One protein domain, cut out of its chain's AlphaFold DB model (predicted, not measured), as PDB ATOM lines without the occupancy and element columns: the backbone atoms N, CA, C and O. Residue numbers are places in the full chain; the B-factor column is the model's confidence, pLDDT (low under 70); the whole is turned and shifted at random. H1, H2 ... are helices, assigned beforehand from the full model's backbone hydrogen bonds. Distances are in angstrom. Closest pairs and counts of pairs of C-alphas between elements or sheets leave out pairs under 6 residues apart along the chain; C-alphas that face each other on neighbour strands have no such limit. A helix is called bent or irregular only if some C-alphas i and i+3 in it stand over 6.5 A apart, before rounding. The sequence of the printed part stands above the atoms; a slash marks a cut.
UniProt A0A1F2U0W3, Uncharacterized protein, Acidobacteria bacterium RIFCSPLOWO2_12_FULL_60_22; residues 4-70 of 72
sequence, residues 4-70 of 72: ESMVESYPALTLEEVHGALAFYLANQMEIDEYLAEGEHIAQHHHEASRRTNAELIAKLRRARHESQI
ATOM      1  N   GLU A   4     203.712 -44.725  34.994       92.12
ATOM      2  CA  GLU A   4     202.471 -44.087  34.550       92.12
ATOM      3  C   GLU A   4     202.494 -43.814  33.038       92.12
ATOM      4  O   GLU A   4     201.559 -44.183  32.332       92.12
ATOM      5  N   SER A   5     203.605 -43.281  32.511       94.19
ATOM      6  CA  SER A   5     203.755 -43.059  31.062       94.19
ATOM      7  C   SER A   5     203.761 -44.362  30.244       94.19
ATOM      8  O   SER A   5     203.398 -44.365  29.065       94.19
ATOM      9  N   MET A   6     204.159 -45.488  30.851       93.69
ATOM     10  CA  MET A   6     204.079 -46.804  30.208       93.69
ATOM     11  C   MET A   6     202.633 -47.298  30.137       93.69
ATOM     12  O   MET A   6     202.231 -47.779  29.085       93.69
ATOM     13  N   VAL A   7     201.832 -47.140  31.194       94.94
ATOM     14  CA  VAL A   7     200.402 -47.507  31.168       94.94
ATOM     15  C   VAL A   7     199.644 -46.722  30.091       94.94
ATOM     16  O   VAL A   7     198.837 -47.297  29.364       94.94
ATOM     17  N   GLU A   8     199.951 -45.433  29.914       94.62
ATOM     18  CA  GLU A   8     199.384 -44.620  28.824       94.62
ATOM     19  C   GLU A   8     199.726 -45.179  27.433       94.62
ATOM     20  O   GLU A   8     198.898 -45.158  26.522       94.62
ATOM     21  N   SER A   9     200.943 -45.705  27.277       95.62
ATOM     22  CA  SER A   9     201.431 -46.285  26.021       95.62
ATOM     23  C   SER A   9     200.933 -47.717  25.789       95.62
ATOM     24  O   SER A   9     200.850 -48.161  24.643       95.62
ATOM     25  N   TYR A  10     200.581 -48.432  26.860       94.81
ATOM     26  CA  TYR A  10     200.149 -49.829  26.844       94.81
ATOM     27  C   TYR A  10     198.840 -50.001  27.634       94.81
ATOM     28  O   TYR A  10     198.856 -50.565  28.727       94.81
ATOM     29  N   PRO A  11     197.681 -49.595  27.073       93.38
ATOM     30  CA  PRO A  11     196.410 -49.545  27.809       93.38
ATOM     31  C   PRO A  11     195.872 -50.904  28.279       93.38
ATOM     32  O   PRO A  11     194.921 -50.955  29.052       93.38
ATOM     33  N   ALA A  12     196.436 -52.006  27.776       97.06
ATOM     34  CA  ALA A  12     196.108 -53.358  28.217       97.06
ATOM     35  C   ALA A  12     196.788 -53.740  29.544       97.06
ATOM     36  O   ALA A  12     196.405 -54.746  30.133       97.06
ATOM     37  N   LEU A  13     197.788 -52.969  29.989       97.00
ATOM     38  CA  LEU A  13     198.521 -53.200  31.229       97.00
ATOM     39  C   LEU A  13     198.005 -52.284  32.335       97.00
ATOM     40  O   LEU A  13     197.767 -51.092  32.137       97.00
ATOM     41  N   THR A  14     197.889 -52.839  33.530       97.56
ATOM     42  CA  THR A  14     197.630 -52.089  34.755       97.56
ATOM     43  C   THR A  14     198.919 -51.490  35.319       97.56
ATOM     44  O   THR A  14     200.028 -51.951  35.040       97.56
ATOM     45  N   LEU A  15     198.783 -50.472  36.172       96.94
ATOM     46  CA  LEU A  15     199.929 -49.874  36.865       96.94
ATOM     47  C   LEU A  15     200.668 -50.895  37.750       96.94
ATOM     48  O   LEU A  15     201.892 -50.853  37.852       96.94
ATOM     49  N   GLU A  16     199.932 -51.833  38.350       98.00
ATOM     50  CA  GLU A  16     200.501 -52.917  39.157       98.00
ATOM     51  C   GLU A  16     201.346 -53.874  38.311       98.00
ATOM     52  O   GLU A  16     202.475 -54.182  38.690       98.00
ATOM     53  N   GLU A  17     200.863 -54.275  37.134       98.19
ATOM     54  CA  GLU A  17     201.630 -55.117  36.206       98.19
ATOM     55  C   GLU A  17     202.896 -54.413  35.707       98.19
ATOM     56  O   GLU A  17     203.958 -55.033  35.651       98.19
ATOM     57  N   VAL A  18     202.819 -53.112  35.402       97.62
ATOM     58  CA  VAL A  18     203.994 -52.325  34.996       97.62
ATOM     59  C   VAL A  18     205.025 -52.256  36.124       97.62
ATOM     60  O   VAL A  18     206.207 -52.514  35.892       97.62
ATOM     61  N   HIS A  19     204.608 -51.953  37.355       97.44
ATOM     62  CA  HIS A  19     205.530 -51.945  38.493       97.44
ATOM     63  C   HIS A  19     206.106 -53.330  38.793       97.44
ATOM     64  O   HIS A  19     207.301 -53.434  39.068       97.44
ATOM     65  N   GLY A  20     205.293 -54.384  38.706       97.50
ATOM     66  CA  GLY A  20     205.735 -55.765  38.887       97.50
ATOM     67  C   GLY A  20     206.786 -56.170  37.854       97.50
ATOM     68  O   GLY A  20     207.838 -56.695  38.220       97.50
ATOM     69  N   ALA A  21     206.553 -55.854  36.579       97.38
ATOM     70  CA  ALA A  21     207.507 -56.108  35.503       97.38
ATOM     71  C   ALA A  21     208.822 -55.337  35.703       97.38
ATOM     72  O   ALA A  21     209.898 -55.910  35.541       97.38
ATOM     73  N   LEU A  22     208.755 -54.066  36.115       97.00
ATOM     74  CA  LEU A  22     209.942 -53.260  36.416       97.00
ATOM     75  C   LEU A  22     210.737 -53.815  37.600       97.00
ATOM     76  O   LEU A  22     211.960 -53.911  37.525       97.00
ATOM     77  N   ALA A  23     210.057 -54.197  38.680       98.06
ATOM     78  CA  ALA A  23     210.701 -54.791  39.845       98.06
ATOM     79  C   ALA A  23     211.390 -56.114  39.484       98.06
ATOM     80  O   ALA A  23     212.539 -56.335  39.867       98.06
ATOM     81  N   PHE A  24     210.718 -56.962  38.701       98.31
ATOM     82  CA  PHE A  24     211.291 -58.210  38.208       98.31
ATOM     83  C   PHE A  24     212.504 -57.963  37.305       98.31
ATOM     84  O   PHE A  24     213.534 -58.607  37.495       98.31
ATOM     85  N   TYR A  25     212.412 -57.013  36.370       97.94
ATOM     86  CA  TYR A  25     213.529 -56.659  35.499       97.94
ATOM     87  C   TYR A  25     214.744 -56.203  36.303       97.94
ATOM     88  O   TYR A  25     215.828 -56.745  36.136       97.94
ATOM     89  N   LEU A  26     214.560 -55.261  37.230       97.88
ATOM     90  CA  LEU A  26     215.663 -54.725  38.030       97.88
ATOM     91  C   LEU A  26     216.302 -55.786  38.935       97.88
ATOM     92  O   LEU A  26     217.513 -55.764  39.142       97.88
ATOM     93  N   ALA A  27     215.516 -56.734  39.449       98.69
ATOM     94  CA  ALA A  27     216.030 -57.839  40.257       98.69
ATOM     95  C   ALA A  27     216.847 -58.860  39.441       98.69
ATOM     96  O   ALA A  27     217.724 -59.512  40.004       98.69
ATOM     97  N   ASN A  28     216.580 -58.984  38.138       98.56
ATOM     98  CA  ASN A  28     217.195 -59.977  37.246       98.56
ATOM     99  C   ASN A  28     217.914 -59.317  36.059       98.56
ATOM    100  O   ASN A  28     218.041 -59.912  34.990       98.56
ATOM    101  N   GLN A  29     218.366 -58.073  36.238       98.44
ATOM    102  CA  GLN A  29     218.738 -57.204  35.123       98.44
ATOM    103  C   GLN A  29     219.825 -57.818  34.238       98.44
ATOM    104  O   GLN A  29     219.698 -57.800  33.024       98.44
ATOM    105  N   MET A  30     220.863 -58.399  34.841       98.62
ATOM    106  CA  MET A  30     221.976 -58.988  34.092       98.62
ATOM    107  C   MET A  30     221.521 -60.118  33.159       98.62
ATOM    108  O   MET A  30     221.923 -60.147  32.003       98.62
ATOM    109  N   GLU A  31     220.673 -61.022  33.651       98.69
ATOM    110  CA  GLU A  31     220.167 -62.157  32.871       98.69
ATOM    111  C   GLU A  31     219.241 -61.688  31.746       98.69
ATOM    112  O   GLU A  31     219.321 -62.171  30.617       98.69
ATOM    113  N   ILE A  32     218.380 -60.711  32.034       98.56
ATOM    114  CA  ILE A  32     217.454 -60.180  31.033       98.56
ATOM    115  C   ILE A  32     218.206 -59.371  29.972       98.56
ATOM    116  O   ILE A  32     217.913 -59.527  28.789       98.56
ATOM    117  N   ASP A  33     219.191 -58.558  30.360       98.62
ATOM    118  CA  ASP A  33     220.029 -57.807  29.420       98.62
ATOM    119  C   ASP A  33     220.815 -58.754  28.499       98.62
ATOM    120  O   ASP A  33     220.889 -58.514  27.292       98.62
ATOM    121  N   GLU A  34     221.345 -59.862  29.029       98.75
ATOM    122  CA  GLU A  34     222.017 -60.896  28.233       98.75
ATOM    123  C   GLU A  34     221.057 -61.564  27.236       98.75
ATOM    124  O   GLU A  34     221.359 -61.639  26.043       98.75
ATOM    125  N   TYR A  35     219.865 -61.962  27.692       98.31
ATOM    126  CA  TYR A  35     218.831 -62.545  26.833       98.31
ATOM    127  C   TYR A  35     218.393 -61.592  25.708       98.31
ATOM    128  O   TYR A  35     218.250 -62.000  24.550       98.31
ATOM    129  N   LEU A  36     218.186 -60.311  26.028       98.31
ATOM    130  CA  LEU A  36     217.801 -59.298  25.045       98.31
ATOM    131  C   LEU A  36     218.913 -59.073  24.014       98.31
ATOM    132  O   LEU A  36     218.631 -59.056  22.815       98.31
ATOM    133  N   ALA A  37     220.169 -58.968  24.457       98.44
ATOM    134  CA  ALA A  37     221.318 -58.790  23.571       98.44
ATOM    135  C   ALA A  37     221.515 -59.985  22.622       98.44
ATOM    136  O   ALA A  37     221.787 -59.803  21.431       98.44
ATOM    137  N   GLU A  38     221.337 -61.213  23.117       98.56
ATOM    138  CA  GLU A  38     221.370 -62.411  22.275       98.56
ATOM    139  C   GLU A  38     220.250 -62.381  21.224       98.56
ATOM    140  O   GLU A  38     220.497 -62.616  20.034       98.56
ATOM    141  N   GLY A  39     219.031 -62.017  21.632       98.19
ATOM    142  CA  GLY A  39     217.893 -61.854  20.730       98.19
ATOM    143  C   GLY A  39     218.145 -60.824  19.623       98.19
ATOM    144  O   GLY A  39     217.851 -61.089  18.453       98.19
ATOM    145  N   GLU A  40     218.739 -59.677  19.960       98.38
ATOM    146  CA  GLU A  40     219.127 -58.646  18.987       98.38
ATOM    147  C   GLU A  40     220.161 -59.167  17.985       98.38
ATOM    148  O   GLU A  40     219.997 -58.989  16.773       98.38
ATOM    149  N   HIS A  41     221.189 -59.874  18.461       98.19
ATOM    150  CA  HIS A  41     222.211 -60.462  17.595       98.19
ATOM    151  C   HIS A  41     221.613 -61.496  16.623       98.19
ATOM    152  O   HIS A  41     221.914 -61.490  15.424       98.19
ATOM    153  N   ILE A  42     220.714 -62.352  17.111       98.25
ATOM    154  CA  ILE A  42     219.998 -63.337  16.290       98.25
ATOM    155  C   ILE A  42     219.134 -62.633  15.235       98.25
ATOM    156  O   ILE A  42     219.196 -62.977  14.048       98.25
ATOM    157  N   ALA A  43     218.358 -61.623  15.634       97.62
ATOM    158  CA  ALA A  43     217.504 -60.863  14.725       97.62
ATOM    159  C   ALA A  43     218.320 -60.159  13.628       97.62
ATOM    160  O   ALA A  43     217.963 -60.239  12.447       97.62
ATOM    161  N   GLN A  44     219.444 -59.538  13.997       98.00
ATOM    162  CA  GLN A  44     220.390 -58.908  13.074       98.00
ATOM    163  C   GLN A  44     220.932 -59.929  12.062       98.00
ATOM    164  O   GLN A  44     220.856 -59.709  10.848       98.00
ATOM    165  N   HIS A  45     221.396 -61.086  12.537       97.81
ATOM    166  CA  HIS A  45     221.910 -62.151  11.678       97.81
ATOM    167  C   HIS A  45     220.847 -62.651  10.683       97.81
ATOM    168  O   HIS A  45     221.116 -62.774   9.482       97.81
ATOM    169  N   HIS A  46     219.615 -62.892  11.145       97.38
ATOM    170  CA  HIS A  46     218.510 -63.288  10.269       97.38
ATOM    171  C   HIS A  46     218.142 -62.198   9.263       97.38
ATOM    172  O   HIS A  46     217.877 -62.508   8.095       97.38
ATOM    173  N   HIS A  47     218.153 -60.931   9.679       95.75
ATOM    174  CA  HIS A  47     217.904 -59.806   8.786       95.75
ATOM    175  C   HIS A  47     218.938 -59.765   7.653       95.75
ATOM    176  O   HIS A  47     218.575 -59.707   6.475       95.75
ATOM    177  N   GLU A  48     220.223 -59.877   7.982       96.44
ATOM    178  CA  GLU A  48     221.320 -59.886   7.010       96.44
ATOM    179  C   GLU A  48     221.285 -61.110   6.088       96.44
ATOM    180  O   GLU A  48     221.514 -60.998   4.878       96.44
ATOM    181  N   ALA A  49     220.988 -62.293   6.627       96.69
ATOM    182  CA  ALA A  49     220.825 -63.511   5.839       96.69
ATOM    183  C   ALA A  49     219.643 -63.400   4.861       96.69
ATOM    184  O   ALA A  49     219.786 -63.715   3.675       96.69
ATOM    185  N   SER A  50     218.499 -62.883   5.320       95.81
ATOM    186  CA  SER A  50     217.318 -62.645   4.483       95.81
ATOM    187  C   SER A  50     217.608 -61.628   3.380       95.81
ATOM    188  O   SER A  50     217.293 -61.867   2.214       95.81
ATOM    189  N   ARG A  51     218.281 -60.519   3.711       94.06
ATOM    190  CA  ARG A  51     218.709 -59.489   2.751       94.06
ATOM    191  C   ARG A  51     219.600 -60.050   1.647       94.06
ATOM    192  O   ARG A  51     219.417 -59.675   0.490       94.06
ATOM    193  N   ARG A  52     220.554 -60.916   2.001       94.31
ATOM    194  CA  ARG A  52     221.453 -61.577   1.042       94.31
ATOM    195  C   ARG A  52     220.697 -62.567   0.161       94.31
ATOM    196  O   ARG A  52     220.791 -62.485  -1.058       94.31
ATOM    197  N   THR A  53     219.899 -63.440   0.768       96.19
ATOM    198  CA  THR A  53     219.152 -64.492   0.057       96.19
ATOM    199  C   THR A  53     218.101 -63.909  -0.891       96.19
ATOM    200  O   THR A  53     217.921 -64.393  -2.003       96.19
ATOM    201  N   ASN A  54     217.439 -62.826  -0.484       95.25
ATOM    202  CA  ASN A  54     216.333 -62.223  -1.227       95.25
ATOM    203  C   ASN A  54     216.751 -60.999  -2.060       95.25
ATOM    204  O   ASN A  54     215.889 -60.220  -2.469       95.25
ATOM    205  N   ALA A  55     218.049 -60.790  -2.311       93.94
ATOM    206  CA  ALA A  55     218.567 -59.565  -2.931       93.94
ATOM    207  C   ALA A  55     217.898 -59.238  -4.280       93.94
ATOM    208  O   ALA A  55     217.480 -58.099  -4.507       93.94
ATOM    209  N   GLU A  56     217.728 -60.237  -5.149       94.62
ATOM    210  CA  GLU A  56     217.084 -60.059  -6.454       94.62
ATOM    211  C   GLU A  56     215.593 -59.727  -6.339       94.62
ATOM    212  O   GLU A  56     215.091 -58.849  -7.042       94.62
ATOM    213  N   LEU A  57     214.879 -60.405  -5.437       94.06
ATOM    214  CA  LEU A  57     213.466 -60.137  -5.172       94.06
ATOM    215  C   LEU A  57     213.279 -58.709  -4.647       94.06
ATOM    216  O   LEU A  57     212.421 -57.973  -5.131       94.06
ATOM    217  N   ILE A  58     214.126 -58.289  -3.707       92.88
ATOM    218  CA  ILE A  58     214.136 -56.927  -3.167       92.88
ATOM    219  C   ILE A  58     214.392 -55.904  -4.282       92.88
ATOM    220  O   ILE A  58     213.717 -54.874  -4.326       92.88
ATOM    221  N   ALA A  59     215.338 -56.168  -5.189       93.62
ATOM    222  CA  ALA A  59     215.618 -55.289  -6.324       93.62
ATOM    223  C   ALA A  59     214.409 -55.169  -7.270       93.62
ATOM    224  O   ALA A  59     214.028 -54.057  -7.640       93.62
ATOM    225  N   LYS A  60     213.753 -56.293  -7.590       94.81
ATOM    226  CA  LYS A  60     212.525 -56.324  -8.405       94.81
ATOM    227  C   LYS A  60     211.390 -55.521  -7.759       94.81
ATOM    228  O   LYS A  60     210.792 -54.680  -8.425       94.81
ATOM    229  N   LEU A  61     211.136 -55.716  -6.462       94.38
ATOM    230  CA  LEU A  61     210.097 -54.985  -5.719       94.38
ATOM    231  C   LEU A  61     210.379 -53.478  -5.649       94.38
ATOM    232  O   LEU A  61     209.462 -52.669  -5.799       94.38
ATOM    233  N   ARG A  62     211.643 -53.084  -5.448       93.00
ATOM    234  CA  ARG A  62     212.054 -51.669  -5.455       93.00
ATOM    235  C   ARG A  62     211.815 -51.019  -6.814       93.00
ATOM    236  O   ARG A  62     211.269 -49.921  -6.860       93.00
ATOM    237  N   ARG A  63     212.176 -51.707  -7.902       93.81
ATOM    238  CA  ARG A  63     211.933 -51.234  -9.269       93.81
ATOM    239  C   ARG A  63     210.437 -51.061  -9.544       93.81
ATOM    240  O   ARG A  63     210.031 -49.981  -9.954       93.81
ATOM    241  N   ALA A  64     209.625 -52.071  -9.234       92.94
ATOM    242  CA  ALA A  64     208.176 -52.016  -9.438       92.94
ATOM    243  C   ALA A  64     207.511 -50.867  -8.656       92.94
ATOM    244  O   ALA A  64     206.636 -50.180  -9.181       92.94
ATOM    245  N   ARG A  65     207.959 -50.608  -7.416       90.81
ATOM    246  CA  ARG A  65     207.479 -49.468  -6.618       90.81
ATOM    247  C   ARG A  65     207.823 -48.129  -7.270       90.81
ATOM    248  O   ARG A  65     206.968 -47.251  -7.294       90.81
ATOM    249  N   HIS A  66     209.039 -47.982  -7.798       87.88
ATOM    250  CA  HIS A  66     209.454 -46.761  -8.485       87.88
ATOM    251  C   HIS A  66     208.663 -46.548  -9.781       87.88
ATOM    252  O   HIS A  66     208.213 -45.441 -10.043       87.88
ATOM    253  N   GLU A  67     208.450 -47.599 -10.576       87.31
ATOM    254  CA  GLU A  67     207.659 -47.531 -11.816       87.31
ATOM    255  C   GLU A  67     206.184 -47.190 -11.546       87.31
ATOM    256  O   GLU A  67     205.570 -46.479 -12.330       87.31
ATOM    257  N   SER A  68     205.634 -47.623 -10.406       78.75
ATOM    258  CA  SER A  68     204.252 -47.313 -10.000       78.75
ATOM    259  C   SER A  68     204.080 -45.932  -9.349       78.75
ATOM    260  O   SER A  68     202.951 -45.485  -9.169       78.75
ATOM    261  N   GLN A  69     205.173 -45.272  -8.942       71.25
ATOM    262  CA  GLN A  69     205.156 -43.948  -8.302       71.25
ATOM    263  C   GLN A  69     205.438 -42.791  -9.266       71.25
ATOM    264  O   GLN A  69     205.317 -41.640  -8.851       71.25
ATOM    265  N   ILE A  70     205.793 -43.062 -10.525       54.38
ATOM    266  CA  ILE A  70     205.888 -42.026 -11.559       54.38
ATOM    267  C   ILE A  70     204.451 -41.653 -11.961       54.38
ATOM    268  O   ILE A  70     203.755 -42.505 -12.520       54.38
TER     269      ILE A  70
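Overview. This is residues 4 to 70 of the 72 residues of an uncharacterized protein of Acidobacteria bacterium RIFCSPLOWO2_12_FULL_60_22 (UniProt A0A1F2U0W3). The model is an open U of helices: one long helix, H3, makes the base and the longest axis, and H2 and H4 make the two arms, each meeting an end of H3 at a corner and both extending to the same side of it. The short H1 packs on the far end of H2, and the space between the arms is empty, with H2 and H4 apart. The printed part has 67 residues, with four named helices in the order H1, H2, H3, H4 along the chain and no named strand, and its class is all helix. It is extended, with a radius of gyration of the C-alphas of 20.2 A, and flat, with spans of 51 by 28 by 13 A.

Arrangement. H3, residues 29 to 53, touches no helix. H2, residues 15 to 27, is close to H3 but not clearly touching it, and the closest C-alphas, those of Tyr 25 and Ile 32, are 6.9 A apart. The lines of H2 and H3 are about perpendicular, at 86 degrees. At the other end of H3, H4, residues 55 to 69, is also close but not clearly touching, with the C-alphas of Arg 51 and Ile 58 the closest at 7.9 A. The lines of H3 and H4 are about perpendicular, at 77 degrees. H1, residues 4 to 9, touches H2, which meets it with residues 15 to 18 alone; the closest C-alphas, those of Val 7 and Leu 15, are 6.2 A apart. The lines of H1 and H2 are about perpendicular, at 74 degrees. H1 is apart from H3 and from H4, and H2 is apart from H4. In H1, H2, H3 and H4 every O i to N i+4 pair is within hydrogen-bond range.

Along the chain. H3, 25 residues, is the longest helix, 35.8 A from C-alpha 29 at (218.738, -57.204, 35.123) to C-alpha 53 at (219.152, -64.492, 0.057). H2, 13 residues, measures 18.3 A from Leu 15 to Ala 27. H4, 15 residues, measures 21.3 A and ends with C-alpha 69 at (205.156, -43.948, -8.302). H1, 6 residues, begins with C-alpha 4 at (202.471, -44.087, 34.550) and measures 8.9 A. No helix is bent.

Size, cuts and confidence. The two C-alphas farthest apart, those of Ala 27 and Ile 70, are 55.1 A from each other. Residues 34 to 70 stand free, of which 34 to 53 belong to H3 and 55 to 69 to H4; residues 26 to 31, of which 29 to 31 belong to H3, stand free as well. The links H1 to H2, H2 to H3 and H3 to H4 are tight, with 5, 1 and 1 residues. The printed part has no cut. Its mean pLDDT is 94.9, and residue 70 alone is under 70.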